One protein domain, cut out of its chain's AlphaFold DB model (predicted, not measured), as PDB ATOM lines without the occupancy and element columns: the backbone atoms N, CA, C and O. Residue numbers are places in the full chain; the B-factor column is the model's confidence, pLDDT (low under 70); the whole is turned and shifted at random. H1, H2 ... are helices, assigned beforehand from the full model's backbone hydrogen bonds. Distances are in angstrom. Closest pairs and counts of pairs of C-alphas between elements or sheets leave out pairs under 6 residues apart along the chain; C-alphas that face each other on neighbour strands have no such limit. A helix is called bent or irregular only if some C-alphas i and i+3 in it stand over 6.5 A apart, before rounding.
ATOM      1  N   SER A   2     109.090 -37.898  35.944       54.22
ATOM      2  CA  SER A   2     110.559 -38.050  36.097       54.22
ATOM      3  C   SER A   2     110.996 -38.776  37.381       54.22
ATOM      4  O   SER A   2     111.860 -39.643  37.321       54.22
ATOM      5  N   PHE A   3     110.380 -38.477  38.533       56.37
ATOM      6  CA  PHE A   3     110.706 -39.139  39.809       56.37
ATOM      7  C   PHE A   3     110.456 -40.656  39.765       56.37
ATOM      8  O   PHE A   3     111.256 -41.444  40.250       56.37
ATOM      9  N   PHE A   4     109.390 -41.080  39.084       56.59
ATOM     10  CA  PHE A   4     109.035 -42.490  38.924       56.59
ATOM     11  C   PHE A   4     110.080 -43.280  38.123       56.59
ATOM     12  O   PHE A   4     110.494 -44.356  38.548       56.59
ATOM     13  N   LEU A   5     110.540 -42.739  36.985       63.13
ATOM     14  CA  LEU A   5     111.606 -43.376  36.205       63.13
ATOM     15  C   LEU A   5     112.886 -43.506  37.034       63.13
ATOM     16  O   LEU A   5     113.588 -44.499  36.894       63.13
ATOM     17  N   GLN A   6     113.158 -42.548  37.924       70.11
ATOM     18  CA  GLN A   6     114.298 -42.620  38.836       70.11
ATOM     19  C   GLN A   6     114.126 -43.710  39.899       70.11
ATOM     20  O   GLN A   6     115.084 -44.433  40.145       70.11
ATOM     21  N   VAL A   7     112.933 -43.876  40.486       70.48
ATOM     22  CA  VAL A   7     112.661 -44.955  41.456       70.48
ATOM     23  C   VAL A   7     112.749 -46.324  40.786       70.48
ATOM     24  O   VAL A   7     113.450 -47.197  41.284       70.48
ATOM     25  N   MET A   8     112.115 -46.505  39.624       67.08
ATOM     26  CA  MET A   8     112.214 -47.752  38.854       67.08
ATOM     27  C   MET A   8     113.653 -48.060  38.462       67.08
ATOM     28  O   MET A   8     114.117 -49.182  38.637       67.08
ATOM     29  N   LYS A   9     114.374 -47.055  37.958       70.46
ATOM     30  CA  LYS A   9     115.782 -47.198  37.609       70.46
ATOM     31  C   LYS A   9     116.622 -47.545  38.832       70.46
ATOM     32  O   LYS A   9     117.458 -48.420  38.720       70.46
ATOM     33  N   ALA A  10     116.363 -46.944  39.992       71.42
ATOM     34  CA  ALA A  10     117.051 -47.298  41.227       71.42
ATOM     35  C   ALA A  10     116.750 -48.743  41.649       71.42
ATOM     36  O   ALA A  10     117.671 -49.460  42.010       71.42
ATOM     37  N   LEU A  11     115.496 -49.201  41.565       68.83
ATOM     38  CA  LEU A  11     115.125 -50.588  41.878       68.83
ATOM     39  C   LEU A  11     115.782 -51.599  40.926       68.83
ATOM     40  O   LEU A  11     116.213 -52.657  41.376       68.83
ATOM     41  N   ILE A  12     115.893 -51.272  39.636       69.05
ATOM     42  CA  ILE A  12     116.581 -52.108  38.638       69.05
ATOM     43  C   ILE A  12     118.104 -52.058  38.827       69.05
ATOM     44  O   ILE A  12     118.744 -53.103  38.829       69.05
ATOM     45  N   ASP A  13     118.683 -50.869  39.018       70.53
ATOM     46  CA  ASP A  13     120.121 -50.671  39.262       70.53
ATOM     47  C   ASP A  13     120.550 -51.352  40.580       70.53
ATOM     48  O   ASP A  13     121.693 -51.776  40.717       70.53
ATOM     49  N   MET A  14     119.630 -51.489  41.542       69.20
ATOM     50  CA  MET A  14     119.817 -52.269  42.768       69.20
ATOM     51  C   MET A  14     119.564 -53.772  42.580       69.20
ATOM     52  O   MET A  14     119.619 -54.488  43.564       69.20
ATOM     53  N   GLU A  15     119.254 -54.272  41.382       68.08
ATOM     54  CA  GLU A  15     118.868 -55.674  41.120       68.08
ATOM     55  C   GLU A  15     117.634 -56.165  41.908       68.08
ATOM     56  O   GLU A  15     117.352 -57.364  41.951       68.08
ATOM     57  N   ALA A  16     116.852 -55.255  42.501       65.92
ATOM     58  CA  ALA A  16     115.654 -55.612  43.261       65.92
ATOM     59  C   ALA A  16     114.537 -56.175  42.362       65.92
ATOM     60  O   ALA A  16     113.688 -56.953  42.806       65.92
ATOM     61  N   LEU A  17     114.561 -55.779  41.088       60.58
ATOM     62  CA  LEU A  17     113.667 -56.213  40.023       60.58
ATOM     63  C   LEU A  17     114.494 -56.864  38.911       60.58
ATOM     64  O   LEU A  17     115.363 -56.211  38.332       60.58
ATOM     65  N   GLN A  18     114.210 -58.122  38.564       60.29
ATOM     66  CA  GLN A  18     114.765 -58.703  37.340       60.29
ATOM     67  C   GLN A  18     114.041 -58.098  36.124       60.29
ATOM     68  O   GLN A  18     112.818 -58.211  36.045       60.29
ATOM     69  N   PRO A  19     114.743 -57.493  35.148       57.42
ATOM     70  CA  PRO A  19     114.118 -56.845  33.989       57.42
ATOM     71  C   PRO A  19     113.557 -57.826  32.934       57.42
ATOM     72  O   PRO A  19     113.398 -57.461  31.773       57.42
ATOM     73  N   THR A  20     113.253 -59.074  33.298       58.23
ATOM     74  CA  THR A  20     112.942 -60.165  32.354       58.23
ATOM     75  C   THR A  20     111.508 -60.120  31.796       58.23
ATOM     76  O   THR A  20     111.147 -60.964  30.978       58.23
ATOM     77  N   GLY A  21     110.672 -59.157  32.194       61.93
ATOM     78  CA  GLY A  21     109.257 -59.126  31.814       61.93
ATOM     79  C   GLY A  21     108.673 -57.735  31.596       61.93
ATOM     80  O   GLY A  21     109.358 -56.715  31.688       61.93
ATOM     81  N   ASP A  22     107.370 -57.709  31.309       64.07
ATOM     82  CA  ASP A  22     106.596 -56.475  31.248       64.07
ATOM     83  C   ASP A  22     106.557 -55.836  32.646       64.07
ATOM     84  O   ASP A  22     105.954 -56.370  33.575       64.07
ATOM     85  N   LEU A  23     107.237 -54.697  32.802       66.62
ATOM     86  CA  LEU A  23     107.247 -53.901  34.033       66.62
ATOM     87  C   LEU A  23     105.986 -53.029  34.165       66.62
ATOM     88  O   LEU A  23     105.874 -52.277  35.132       66.62
ATOM     89  N   SER A  24     105.042 -53.084  33.216       68.82
ATOM     90  CA  SER A  24     103.793 -52.308  33.262       68.82
ATOM     91  C   SER A  24     102.965 -52.549  34.533       68.82
ATOM     92  O   SER A  24     102.509 -51.558  35.112       68.82
ATOM     93  N   PRO A  25     102.806 -53.793  35.035       65.50
ATOM     94  CA  PRO A  25     102.097 -54.047  36.289       65.50
ATOM     95  C   PRO A  25     102.817 -53.439  37.504       65.50
ATOM     96  O   PRO A  25     102.203 -52.712  38.282       65.50
ATOM     97  N   VAL A  26     104.139 -53.642  37.614       68.26
ATOM     98  CA  VAL A  26     104.987 -53.056  38.676       68.26
ATOM     99  C   VAL A  26     104.936 -51.527  38.636       68.26
ATOM    100  O   VAL A  26     104.847 -50.851  39.659       68.26
ATOM    101  N   ARG A  27     104.945 -50.953  37.431       67.56
ATOM    102  CA  ARG A  27     104.796 -49.514  37.218       67.56
ATOM    103  C   ARG A  27     103.459 -49.002  37.741       67.56
ATOM    104  O   ARG A  27     103.442 -47.965  38.397       67.56
ATOM    105  N   ARG A  28     102.362 -49.703  37.451       67.74
ATOM    106  CA  ARG A  28     101.017 -49.323  37.897       67.74
ATOM    107  C   ARG A  28     100.888 -49.390  39.419       67.74
ATOM    108  O   ARG A  28     100.332 -48.469  40.011       67.74
ATOM    109  N   SER A  29     101.431 -50.432  40.050       66.11
ATOM    110  CA  SER A  29     101.377 -50.589  41.507       66.11
ATOM    111  C   SER A  29     102.213 -49.531  42.233       66.11
ATOM    112  O   SER A  29     101.704 -48.872  43.137       66.11
ATOM    113  N   ILE A  30     103.452 -49.273  41.792       69.53
ATOM    114  CA  ILE A  30     104.292 -48.195  42.349       69.53
ATOM    115  C   ILE A  30     103.646 -46.824  42.130       69.53
ATOM    116  O   ILE A  30     103.716 -45.976  43.018       69.53
ATOM    117  N   GLN A  31     103.008 -46.594  40.976       66.77
ATOM    118  CA  GLN A  31     102.286 -45.352  40.708       66.77
ATOM    119  C   GLN A  31     101.163 -45.130  41.723       66.77
ATOM    120  O   GLN A  31     101.097 -44.053  42.300       66.77
ATOM    121  N   PHE A  32     100.348 -46.147  42.014       65.24
ATOM    122  CA  PHE A  32      99.309 -46.025  43.034       65.24
ATOM    123  C   PHE A  32      99.885 -45.813  44.435       65.24
ATOM    124  O   PHE A  32      99.410 -44.941  45.148       65.24
ATOM    125  N   PHE A  33     100.925 -46.556  44.835       67.01
ATOM    126  CA  PHE A  33     101.568 -46.332  46.134       67.01
ATOM    127  C   PHE A  33     102.109 -44.910  46.255       67.01
ATOM    128  O   PHE A  33     101.915 -44.280  47.287       67.01
ATOM    129  N   LEU A  34     102.751 -44.380  45.213       65.66
ATOM    130  CA  LEU A  34     103.255 -43.012  45.224       65.66
ATOM    131  C   LEU A  34     102.105 -41.994  45.250       65.66
ATOM    132  O   LEU A  34     102.129 -41.086  46.074       65.66
ATOM    133  N   ASP A  35     101.090 -42.167  44.404       65.81
ATOM    134  CA  ASP A  35      99.935 -41.268  44.326       65.81
ATOM    135  C   ASP A  35      99.113 -41.294  45.629       65.81
ATOM    136  O   ASP A  35      98.678 -40.242  46.085       65.81
ATOM    137  N   ASN A  36      98.964 -42.455  46.278       62.48
ATOM    138  CA  ASN A  36      98.228 -42.646  47.535       62.48
ATOM    139  C   ASN A  36      99.046 -42.281  48.787       62.48
ATOM    140  O   ASN A  36      98.481 -41.836  49.779       62.48
ATOM    141  N   LEU A  37     100.378 -42.424  48.773       57.16
ATOM    142  CA  LEU A  37     101.223 -41.875  49.844       57.16
ATOM    143  C   LEU A  37     101.239 -40.342  49.803       57.16
ATOM    144  O   LEU A  37     101.308 -39.703  50.851       57.16
ATOM    145  N   LEU A  38     101.169 -39.754  48.603       59.24
ATOM    146  CA  LEU A  38     101.071 -38.303  48.414       59.24
ATOM    147  C   LEU A  38      99.645 -37.778  48.649       59.24
ATOM    148  O   LEU A  38      99.482 -36.659  49.133       59.24
ATOM    149  N   SER A  39      98.620 -38.573  48.338       58.66
ATOM    150  CA  SER A  39      97.210 -38.208  48.486       58.66
ATOM    151  C   SER A  39      96.623 -38.913  49.706       58.66
ATOM    152  O   SER A  39      96.227 -40.069  49.632       58.66
ATOM    153  N   GLN A  40      96.532 -38.213  50.839       53.16
ATOM    154  CA  GLN A  40      95.850 -38.685  52.055       53.16
ATOM    155  C   GLN A  40      94.320 -38.793  51.860       53.16
ATOM    156  O   GLN A  40      93.544 -38.134  52.550       53.16
ATOM    157  N   THR A  41      93.850 -39.585  50.898       55.53
ATOM    158  CA  THR A  41      92.417 -39.788  50.658       55.53
ATOM    159  C   THR A  41      91.887 -40.988  51.450       55.53
ATOM    160  O   THR A  41      92.560 -42.014  51.496       55.53
ATOM    161  N   PRO A  42      90.688 -40.900  52.061       54.01
ATOM    162  CA  PRO A  42      90.167 -41.898  53.005       54.01
ATOM    163  C   PRO A  42      89.632 -43.203  52.384       54.01
ATOM    164  O   PRO A  42      89.272 -44.107  53.133       54.01
ATOM    165  N   ASP A  43      89.622 -43.367  51.058       58.51
ATOM    166  CA  ASP A  43      89.138 -44.595  50.391       58.51
ATOM    167  C   ASP A  43      90.236 -45.674  50.222       58.51
ATOM    168  O   ASP A  43      90.333 -46.387  49.218       58.51
ATOM    169  N   GLN A  44      91.126 -45.765  51.217       57.73
ATOM    170  CA  GLN A  44      92.329 -46.601  51.167       57.73
ATOM    171  C   GLN A  44      92.016 -48.096  51.149       57.73
ATOM    172  O   GLN A  44      92.690 -48.837  50.448       57.73
ATOM    173  N   GLN A  45      91.027 -48.567  51.912       61.85
ATOM    174  CA  GLN A  45      90.889 -50.005  52.174       61.85
ATOM    175  C   GLN A  45      90.430 -50.804  50.948       61.85
ATOM    176  O   GLN A  45      90.992 -51.862  50.669       61.85
ATOM    177  N   GLN A  46      89.440 -50.303  50.201       62.06
ATOM    178  CA  GLN A  46      88.888 -51.029  49.052       62.06
ATOM    179  C   GLN A  46      89.868 -51.047  47.874       62.06
ATOM    180  O   GLN A  46      90.095 -52.095  47.269       62.06
ATOM    181  N   THR A  47      90.518 -49.912  47.596       59.67
ATOM    182  CA  THR A  47      91.496 -49.816  46.503       59.67
ATOM    183  C   THR A  47      92.806 -50.539  46.837       59.67
ATOM    184  O   THR A  47      93.379 -51.198  45.969       59.67
ATOM    185  N   LEU A  48      93.254 -50.500  48.103       64.27
ATOM    186  CA  LEU A  48      94.416 -51.269  48.568       64.27
ATOM    187  C   LEU A  48      94.175 -52.778  48.483       64.27
ATOM    188  O   LEU A  48      95.116 -53.503  48.194       64.27
ATOM    189  N   ALA A  49      92.945 -53.259  48.694       68.62
ATOM    190  CA  ALA A  49      92.620 -54.674  48.521       68.62
ATOM    191  C   ALA A  49      92.699 -55.103  47.046       68.62
ATOM    192  O   ALA A  49      93.359 -56.091  46.733       68.62
ATOM    193  N   ALA A  50      92.094 -54.332  46.133       64.10
ATOM    194  CA  ALA A  50      92.104 -54.636  44.699       64.10
ATOM    195  C   ALA A  50      93.524 -54.629  44.102       64.10
ATOM    196  O   ALA A  50      93.873 -55.503  43.319       64.10
ATOM    197  N   ILE A  51      94.367 -53.671  44.504       60.61
ATOM    198  CA  ILE A  51      95.763 -53.604  44.045       60.61
ATOM    199  C   ILE A  51      96.666 -54.526  44.866       60.61
ATOM    200  O   ILE A  51      97.697 -54.956  44.371       60.61
ATOM    201  N   GLY A  52      96.308 -54.845  46.109       65.98
ATOM    202  CA  GLY A  52      96.995 -55.848  46.920       65.98
ATOM    203  C   GLY A  52      96.953 -57.217  46.252       65.98
ATOM    204  O   GLY A  52      97.981 -57.883  46.205       65.98
ATOM    205  N   GLU A  53      95.813 -57.574  45.653       70.35
ATOM    206  CA  GLU A  53      95.677 -58.760  44.804       70.35
ATOM    207  C   GLU A  53      96.583 -58.672  43.566       70.35
ATOM    208  O   GLU A  53      97.372 -59.580  43.322       70.35
ATOM    209  N   ASP A  54      96.564 -57.545  42.839       64.07
ATOM    210  CA  ASP A  54      97.450 -57.332  41.684       64.07
ATOM    211  C   ASP A  54      98.939 -57.396  42.080       64.07
ATOM    212  O   ASP A  54      99.745 -58.010  41.389       64.07
ATOM    213  N   LEU A  55      99.332 -56.779  43.198       64.57
ATOM    214  CA  LEU A  55     100.703 -56.769  43.706       64.57
ATOM    215  C   LEU A  55     101.124 -58.156  44.188       64.57
ATOM    216  O   LEU A  55     102.273 -58.534  43.977       64.57
ATOM    217  N   PHE A  56     100.221 -58.905  44.821       65.25
ATOM    218  CA  PHE A  56     100.464 -60.281  45.235       65.25
ATOM    219  C   PHE A  56     100.635 -61.196  44.022       65.25
ATOM    220  O   PHE A  56     101.614 -61.938  43.965       65.25
ATOM    221  N   ALA A  57      99.771 -61.071  43.011       66.63
ATOM    222  CA  ALA A  57      99.914 -61.774  41.740       66.63
ATOM    223  C   ALA A  57     101.250 -61.431  41.055       66.63
ATOM    224  O   ALA A  57     101.987 -62.323  40.643       66.63
ATOM    225  N   ILE A  58     101.634 -60.147  41.032       62.54
ATOM    226  CA  ILE A  58     102.944 -59.711  40.525       62.54
ATOM    227  C   ILE A  58     104.086 -60.281  41.368       62.54
ATOM    228  O   ILE A  58     105.091 -60.679  40.800       62.54
ATOM    229  N   ALA A  59     103.977 -60.332  42.696       62.65
ATOM    230  CA  ALA A  59     105.021 -60.885  43.556       62.65
ATOM    231  C   ALA A  59     105.192 -62.402  43.366       62.65
ATOM    232  O   ALA A  59     106.309 -62.902  43.513       62.65
ATOM    233  N   GLN A  60     104.117 -63.124  43.024       65.19
ATOM    234  CA  GLN A  60     104.196 -64.530  42.624       65.19
ATOM    235  C   GLN A  60     104.894 -64.693  41.263       65.19
ATOM    236  O   GLN A  60     105.797 -65.522  41.139       65.19
ATOM    237  N   ASP A  61     104.516 -63.890  40.263       62.81
ATOM    238  CA  ASP A  61     105.051 -63.985  38.895       62.81
ATOM    239  C   ASP A  61     106.471 -63.394  38.749       62.81
ATOM    240  O   ASP A  61     107.288 -63.861  37.953       62.81
ATOM    241  N   GLN A  62     106.780 -62.353  39.520       63.50
ATOM    242  CA  GLN A  62     108.036 -61.606  39.551       63.50
ATOM    243  C   GLN A  62     108.468 -61.428  41.015       63.50
ATOM    244  O   GLN A  62     108.164 -60.405  41.637       63.50
ATOM    245  N   PRO A  63     109.198 -62.394  41.602       61.08
ATOM    246  CA  PRO A  63     109.638 -62.271  42.983       61.08
ATOM    247  C   PRO A  63     110.548 -61.048  43.127       61.08
ATOM    248  O   PRO A  63     111.641 -61.010  42.558       61.08
ATOM    249  N   PHE A  64     110.105 -60.059  43.909       66.22
ATOM    250  CA  PHE A  64     110.947 -58.959  44.372       66.22
ATOM    251  C   PHE A  64     112.111 -59.554  45.166       66.22
ATOM    252  O   PHE A  64     111.933 -60.077  46.269       66.22
ATOM    253  N   ARG A  65     113.316 -59.514  44.598       68.07
ATOM    254  CA  ARG A  65     114.515 -60.041  45.250       68.07
ATOM    255  C   ARG A  65     115.233 -58.891  45.914       68.07
ATOM    256  O   ARG A  65     116.037 -58.226  45.280       68.07
ATOM    257  N   PHE A  66     114.971 -58.654  47.193       71.96
ATOM    258  CA  PHE A  66     115.778 -57.682  47.925       71.96
ATOM    259  C   PHE A  66     117.241 -58.144  47.953       71.96
ATOM    260  O   PHE A  66     117.517 -59.258  48.414       71.96
ATOM    261  N   PRO A  67     118.193 -57.318  47.490       79.88
ATOM    262  CA  PRO A  67     119.603 -57.664  47.550       79.88
ATOM    263  C   PRO A  67     120.035 -57.958  48.985       79.88
ATOM    264  O   PRO A  67     119.631 -57.272  49.933       79.88
ATOM    265  N   SER A  68     120.903 -58.954  49.151       84.40
ATOM    266  CA  SER A  68     121.435 -59.340  50.462       84.40
ATOM    267  C   SER A  68     122.155 -58.176  51.143       84.40
ATOM    268  O   SER A  68     121.935 -57.931  52.327       84.40
ATOM    269  N   THR A  69     122.935 -57.399  50.385       86.05
ATOM    270  CA  THR A  69     123.631 -56.202  50.875       86.05
ATOM    271  C   THR A  69     122.660 -55.172  51.439       86.05
ATOM    272  O   THR A  69     122.881 -54.651  52.526       86.05
ATOM    273  N   PHE A  70     121.556 -54.902  50.741       82.28
ATOM    274  CA  PHE A  70     120.560 -53.938  51.204       82.28
ATOM    275  C   PHE A  70     119.866 -54.418  52.483       82.28
ATOM    276  O   PHE A  70     119.747 -53.668  53.452       82.28
ATOM    277  N   THR A  71     119.490 -55.697  52.522       85.21
ATOM    278  CA  THR A  71     118.899 -56.327  53.710       85.21
ATOM    279  C   THR A  71     119.848 -56.257  54.907       85.21
ATOM    280  O   THR A  71     119.434 -55.916  56.015       85.21
ATOM    281  N   PHE A  72     121.137 -56.528  54.686       91.60
ATOM    282  CA  PHE A  72     122.173 -56.424  55.709       91.60
ATOM    283  C   PHE A  72     122.312 -54.991  56.230       91.60
ATOM    284  O   PHE A  72     122.348 -54.787  57.439       91.60
ATOM    285  N   VAL A  73     122.321 -54.000  55.335       90.43
ATOM    286  CA  VAL A  73     122.390 -52.578  55.697       90.43
ATOM    287  C   VAL A  73     121.182 -52.164  56.544       90.43
ATOM    288  O   VAL A  73     121.369 -51.572  57.605       90.43
ATOM    289  N   ILE A  74     119.957 -52.535  56.151       89.57
ATOM    290  CA  ILE A  74     118.750 -52.272  56.956       89.57
ATOM    291  C   ILE A  74     118.855 -52.942  58.328       89.57
ATOM    292  O   ILE A  74     118.565 -52.313  59.344       89.57
ATOM    293  N   ARG A  75     119.289 -54.207  58.388       90.20
ATOM    294  CA  ARG A  75     119.425 -54.935  59.655       90.20
ATOM    295  C   ARG A  75     120.482 -54.305  60.566       90.20
ATOM    296  O   ARG A  75     120.252 -54.209  61.772       90.20
ATOM    297  N   ALA A  76     121.605 -53.865  60.003       93.38
ATOM    298  CA  ALA A  76     122.672 -53.187  60.731       93.38
ATOM    299  C   ALA A  76     122.194 -51.842  61.293       93.38
ATOM    300  O   ALA A  76     122.360 -51.596  62.486       93.38
ATOM    301  N   PHE A  77     121.525 -51.015  60.481       90.47
ATOM    302  CA  PHE A  77     120.966 -49.742  60.941       90.47
ATOM    303  C   PHE A  77     119.833 -49.919  61.951       90.47
ATOM    304  O   PHE A  77     119.817 -49.202  62.939       90.47
ATOM    305  N   SER A  78     118.951 -50.907  61.782       89.54
ATOM    306  CA  SER A  78     117.905 -51.226  62.767       89.54
ATOM    307  C   SER A  78     118.498 -51.663  64.110       89.54
ATOM    308  O   SER A  78     118.003 -51.277  65.166       89.54
ATOM    309  N   THR A  79     119.594 -52.427  64.087       90.81
ATOM    310  CA  THR A  79     120.306 -52.812  65.315       90.81
ATOM    311  C   THR A  79     120.983 -51.598  65.957       90.81
ATOM    312  O   THR A  79     120.911 -51.427  67.171       90.81
ATOM    313  N   LEU A  80     121.605 -50.731  65.153       90.84
ATOM    314  CA  LEU A  80     122.232 -49.494  65.621       90.84
ATOM    315  C   LEU A  80     121.209 -48.516  66.210       90.84
ATOM    316  O   LEU A  80     121.453 -47.948  67.268       90.84
ATOM    317  N   GLU A  81     120.059 -48.353  65.558       88.25
ATOM    318  CA  GLU A  81     118.941 -47.550  66.046       88.25
ATOM    319  C   GLU A  81     118.385 -48.117  67.351       88.25
ATOM    320  O   GLU A  81     118.157 -47.359  68.288       88.25
ATOM    321  N   GLY A  82     118.261 -49.443  67.461       90.05
ATOM    322  CA  GLY A  82     117.868 -50.104  68.704       90.05
ATOM    323  C   GLY A  82     118.842 -49.840  69.858       90.05
ATOM    324  O   GLY A  82     118.403 -49.551  70.967       90.05
ATOM    325  N   ILE A  83     120.157 -49.880  69.611       90.85
ATOM    326  CA  ILE A  83     121.172 -49.521  70.621       90.85
ATOM    327  C   ILE A  83     121.075 -48.032  70.978       90.85
ATOM    328  O   ILE A  83     121.129 -47.686  72.157       90.85
ATOM    329  N   GLY A  84     120.900 -47.162  69.980       88.73
ATOM    330  CA  GLY A  84     120.694 -45.728  70.181       88.73
ATOM    331  C   GLY A  84     119.486 -45.442  71.069       88.73
ATOM    332  O   GLY A  84     119.615 -44.691  72.026       88.73
ATOM    333  N   TYR A  85     118.366 -46.126  70.827       89.18
ATOM    334  CA  TYR A  85     117.139 -46.008  71.618       89.18
ATOM    335  C   TYR A  85     117.290 -46.521  73.059       89.18
ATOM    336  O   TYR A  85     116.678 -45.986  73.981       89.18
ATOM    337  N   ILE A  86     118.112 -47.557  73.284       90.92
ATOM    338  CA  ILE A  86     118.416 -48.047  74.641       90.92
ATOM    339  C   ILE A  86     119.241 -47.019  75.430       90.92
ATOM    340  O   ILE A  86     119.046 -46.882  76.636       90.92
ATOM    341  N   LEU A  87     120.176 -46.325  74.772       91.22
ATOM    342  CA  LEU A  87     121.033 -45.319  75.409       91.22
ATOM    343  C   LEU A  87     120.316 -43.978  75.611       91.22
ATOM    344  O   LEU A  87     120.502 -43.338  76.643       91.22
ATOM    345  N   ASP A  88     119.507 -43.566  74.637       89.96
ATOM    346  CA  ASP A  88     118.705 -42.348  74.655       89.96
ATOM    347  C   ASP A  88     117.302 -42.648  74.089       89.96
ATOM    348  O   ASP A  88     117.157 -42.839  72.880       89.96
ATOM    349  N   PRO A  89     116.248 -42.673  74.926       88.08
ATOM    350  CA  PRO A  89     114.879 -42.918  74.472       88.08
ATOM    351  C   PRO A  89     114.342 -41.884  73.472       88.08
ATOM    352  O   PRO A  89     113.377 -42.170  72.765       88.08
ATOM    353  N   GLU A  90     114.927 -40.682  73.398       86.32
ATOM    354  CA  GLU A  90     114.551 -39.669  72.402       86.32
ATOM    355  C   GLU A  90     115.351 -39.785  71.091       86.32
ATOM    356  O   GLU A  90     115.122 -39.018  70.141       86.32
ATOM    357  N   PHE A  91     116.258 -40.766  71.005       86.43
ATOM    358  CA  PHE A  91     117.038 -41.045  69.810       86.43
ATOM    359  C   PHE A  91     116.125 -41.412  68.639       86.43
ATOM    360  O   PHE A  91     115.323 -42.343  68.689       86.43
ATOM    361  N   SER A  92     116.292 -40.698  67.531       84.95
ATOM    362  CA  SER A  92     115.642 -41.007  66.263       84.95
ATOM    363  C   SER A  92     116.691 -40.986  65.170       84.95
ATOM    364  O   SER A  92     117.295 -39.941  64.901       84.95
ATOM    365  N   PHE A  93     116.872 -42.123  64.498       85.56
ATOM    366  CA  PHE A  93     117.808 -42.230  63.384       85.56
ATOM    367  C   PHE A  93     117.517 -41.178  62.305       85.56
ATOM    368  O   PHE A  93     118.436 -40.556  61.780       85.56
ATOM    369  N   VAL A  94     116.234 -40.899  62.043       84.76
ATOM    370  CA  VAL A  94     115.794 -39.890  61.067       84.76
ATOM    371  C   VAL A  94     116.332 -38.498  61.410       84.76
ATOM    372  O   VAL A  94     116.817 -37.807  60.517       84.76
ATOM    373  N   LYS A  95     116.304 -38.088  62.687       85.81
ATOM    374  CA  LYS A  95     116.815 -36.772  63.117       85.81
ATOM    375  C   LYS A  95     118.330 -36.661  62.930       85.81
ATOM    376  O   LYS A  95     118.813 -35.623  62.490       85.81
ATOM    377  N   VAL A  96     119.068 -37.730  63.233       86.85
ATOM    378  CA  VAL A  96     120.535 -37.772  63.102       86.85
ATOM    379  C   VAL A  96     120.964 -37.850  61.637       86.85
ATOM    380  O   VAL A  96     121.947 -37.226  61.246       86.85
ATOM    381  N   ALA A  97     120.221 -38.585  60.810       86.20
ATOM    382  CA  ALA A  97     120.512 -38.762  59.392       86.20
ATOM    383  C   ALA A  97     120.065 -37.573  58.525       86.20
ATOM    384  O   ALA A  97     120.619 -37.383  57.445       86.20
ATOM    385  N   ALA A  98     119.096 -36.767  58.973       86.44
ATOM    386  CA  ALA A  98     118.570 -35.617  58.234       86.44
ATOM    387  C   ALA A  98     119.647 -34.658  57.676       86.44
ATOM    388  O   ALA A  98     119.598 -34.394  56.471       86.44
ATOM    389  N   PRO A  99     120.630 -34.159  58.460       88.93
ATOM    390  CA  PRO A  99     121.667 -33.274  57.924       88.93
ATOM    391  C   PRO A  99     122.531 -33.963  56.860       88.93
ATOM    392  O   PRO A  99     122.792 -33.382  55.811       88.93
ATOM    393  N   TYR A 100     122.889 -35.235  57.056       87.92
ATOM    394  CA  TYR A 100     123.659 -35.993  56.065       87.92
ATOM    395  C   TYR A 100     122.856 -36.259  54.786       87.92
ATOM    396  O   TYR A 100     123.402 -36.215  53.686       87.92
ATOM    397  N   ALA A 101     121.548 -36.505  54.899       83.13
ATOM    398  CA  ALA A 101     120.675 -36.649  53.739       83.13
ATOM    399  C   ALA A 101     120.596 -35.342  52.934       83.13
ATOM    400  O   ALA A 101     120.638 -35.387  51.705       83.13
ATOM    401  N   GLN A 102     120.540 -34.188  53.607       81.12
ATOM    402  CA  GLN A 102     120.593 -32.874  52.958       81.12
ATOM    403  C   GLN A 102     121.938 -32.648  52.256       81.12
ATOM    404  O   GLN A 102     121.949 -32.320  51.073       81.12
ATOM    405  N   GLU A 103     123.064 -32.941  52.912       84.89
ATOM    406  CA  GLU A 103     124.390 -32.846  52.286       84.89
ATOM    407  C   GLU A 103     124.518 -33.745  51.045       84.89
ATOM    408  O   GLU A 103     125.073 -33.332  50.025       84.89
ATOM    409  N   LEU A 104     123.969 -34.965  51.079       81.48
ATOM    410  CA  LEU A 104     123.967 -35.870  49.925       81.48
ATOM    411  C   LEU A 104     123.111 -35.340  48.765       81.48
ATOM    412  O   LEU A 104     123.500 -35.492  47.602       81.48
ATOM    413  N   LEU A 105     121.968 -34.715  49.059       78.61
ATOM    414  CA  LEU A 105     121.127 -34.068  48.048       78.61
ATOM    415  C   LEU A 105     121.848 -32.867  47.422       78.61
ATOM    416  O   LEU A 105     121.890 -32.762  46.194       78.61
ATOM    417  N   ASP A 106     122.495 -32.035  48.235       81.25
ATOM    418  CA  ASP A 106     123.240 -30.858  47.782       81.25
ATOM    419  C   ASP A 106     124.472 -31.242  46.948       81.25
ATOM    420  O   ASP A 106     124.738 -30.654  45.895       81.25
ATOM    421  N   LEU A 107     125.214 -32.276  47.359       78.74
ATOM    422  CA  LEU A 107     126.342 -32.817  46.594       78.74
ATOM    423  C   LEU A 107     125.891 -33.395  45.249       78.74
ATOM    424  O   LEU A 107     126.578 -33.213  44.236       78.74
ATOM    425  N   LYS A 108     124.738 -34.074  45.211       72.06
ATOM    426  CA  LYS A 108     124.153 -34.590  43.968       72.06
ATOM    427  C   LYS A 108     123.755 -33.441  43.041       72.06
ATOM    428  O   LYS A 108     124.112 -33.479  41.864       72.06
ATOM    429  N   GLN A 109     123.121 -32.396  43.572       67.26
ATOM    430  CA  GLN A 109     122.779 -31.195  42.808       67.26
ATOM    431  C   GLN A 109     124.027 -30.493  42.253       67.26
ATOM    432  O   GLN A 109     124.062 -30.200  41.056       67.26
ATOM    433  N   ARG A 110     125.081 -30.303  43.065       69.91
ATOM    434  CA  ARG A 110     126.360 -29.713  42.620       69.91
ATOM    435  C   ARG A 110     127.054 -30.540  41.540       69.91
ATOM    436  O   ARG A 110     127.573 -29.977  40.580       69.91
ATOM    437  N   ARG A 111     127.065 -31.874  41.662       65.79
ATOM    438  CA  ARG A 111     127.623 -32.762  40.623       65.79
ATOM    439  C   ARG A 111     126.860 -32.664  39.305       65.79
ATOM    440  O   ARG A 111     127.478 -32.734  38.244       65.79
ATOM    441  N   GLN A 112     125.547 -32.457  39.365       62.20
ATOM    442  CA  GLN A 112     124.744 -32.271  38.164       62.20
ATOM    443  C   GLN A 112     125.020 -30.922  37.478       62.20
ATOM    444  O   GLN A 112     124.992 -30.879  36.254       62.20
ATOM    445  N   THR A 113     125.355 -29.840  38.193       62.04
ATOM    446  CA  THR A 113     125.234 -28.462  37.661       62.04
ATOM    447  C   THR A 113     126.168 -28.075  36.500       62.04
ATOM    448  O   THR A 113     125.902 -27.075  35.846       62.04
ATOM    449  N   GLY A 114     127.247 -28.805  36.199       65.05
ATOM    450  CA  GLY A 114     128.214 -28.369  35.175       65.05
ATOM    451  C   GLY A 114     128.164 -29.184  33.874       65.05
ATOM    452  O   GLY A 114     127.458 -28.810  32.940       65.05
TER     453      GLY A 114
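Overview. This is residues 2 to 114 of the 233 residues of the protein "Protein kinase superfamily protein" of Zea mays (UniProt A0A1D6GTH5). What shape do these atoms make? An open model of two lobes: in one, H1 sits beside the helical hairpin of H2 and H3; in the other, H4 and H5 make a V, and residues 95 to 114 of H5 stick out as an arm. What is it built of? The 113 printed residues hold five named helices, H1 to H5 in chain order, and no named strand: all helix. How tight is it? It is loose, with a radius of gyration of the C-alphas of 17.8 A and spans of 43 by 42 by 32 A.

Arrangement. What is near the first helix? H1, residues 2 to 13, is close to but not clearly touching H2, residues 24 to 38; their closest C-alphas, Phe 4 and Gln 31, are 7.5 A apart, at a steep tilt of 56 degrees. What follows? H2 and H3, residues 44 to 61, touch as a hairpin, opposite ways at a shallow tilt of 32 degrees; their closest C-alphas, Ser 29 and Leu 55, are 6.6 A apart. And the last two? H4, residues 68 to 87, and H5, residues 93 to 114, are close but not clearly touching, at a steep tilt of 45 degrees, opposite ways; their closest C-alphas, Glu 81 and Phe 93, are 6.1 A apart. H3 and H4 are apart.

Along the chain. Where are the ends? C-alpha 2 of H1 is at (110.559, -38.050, 36.097), and C-alpha 114 of H5 at (128.214, -28.369, 35.175). How long are the helices? H1 spans 16.1 A, H2 20.8 A, H3 24.8 A, H4 28.6 A and H5 33.1 A from first to last C-alpha. Are their backbones even? Every O i to N i+4 pair is within hydrogen-bond range in H1, H2, H3 and H4, but 15 of 18 in H5, which is irregular, with C-alphas 111 and 114 7.0 A apart. H3 has a kink of 29 degrees near residue 51, and H5 one of 32 degrees near residue 100.

Size, cuts and confidence. How far does it reach? The two C-alphas farthest apart, Asp 22 and Leu 87, are 47.8 A apart. Is anything missing or uncertain? The printed part has no cut and no long link; 64 residues are under pLDDT 70, among them 14 to 52, 54 to 65 and 109 to 114.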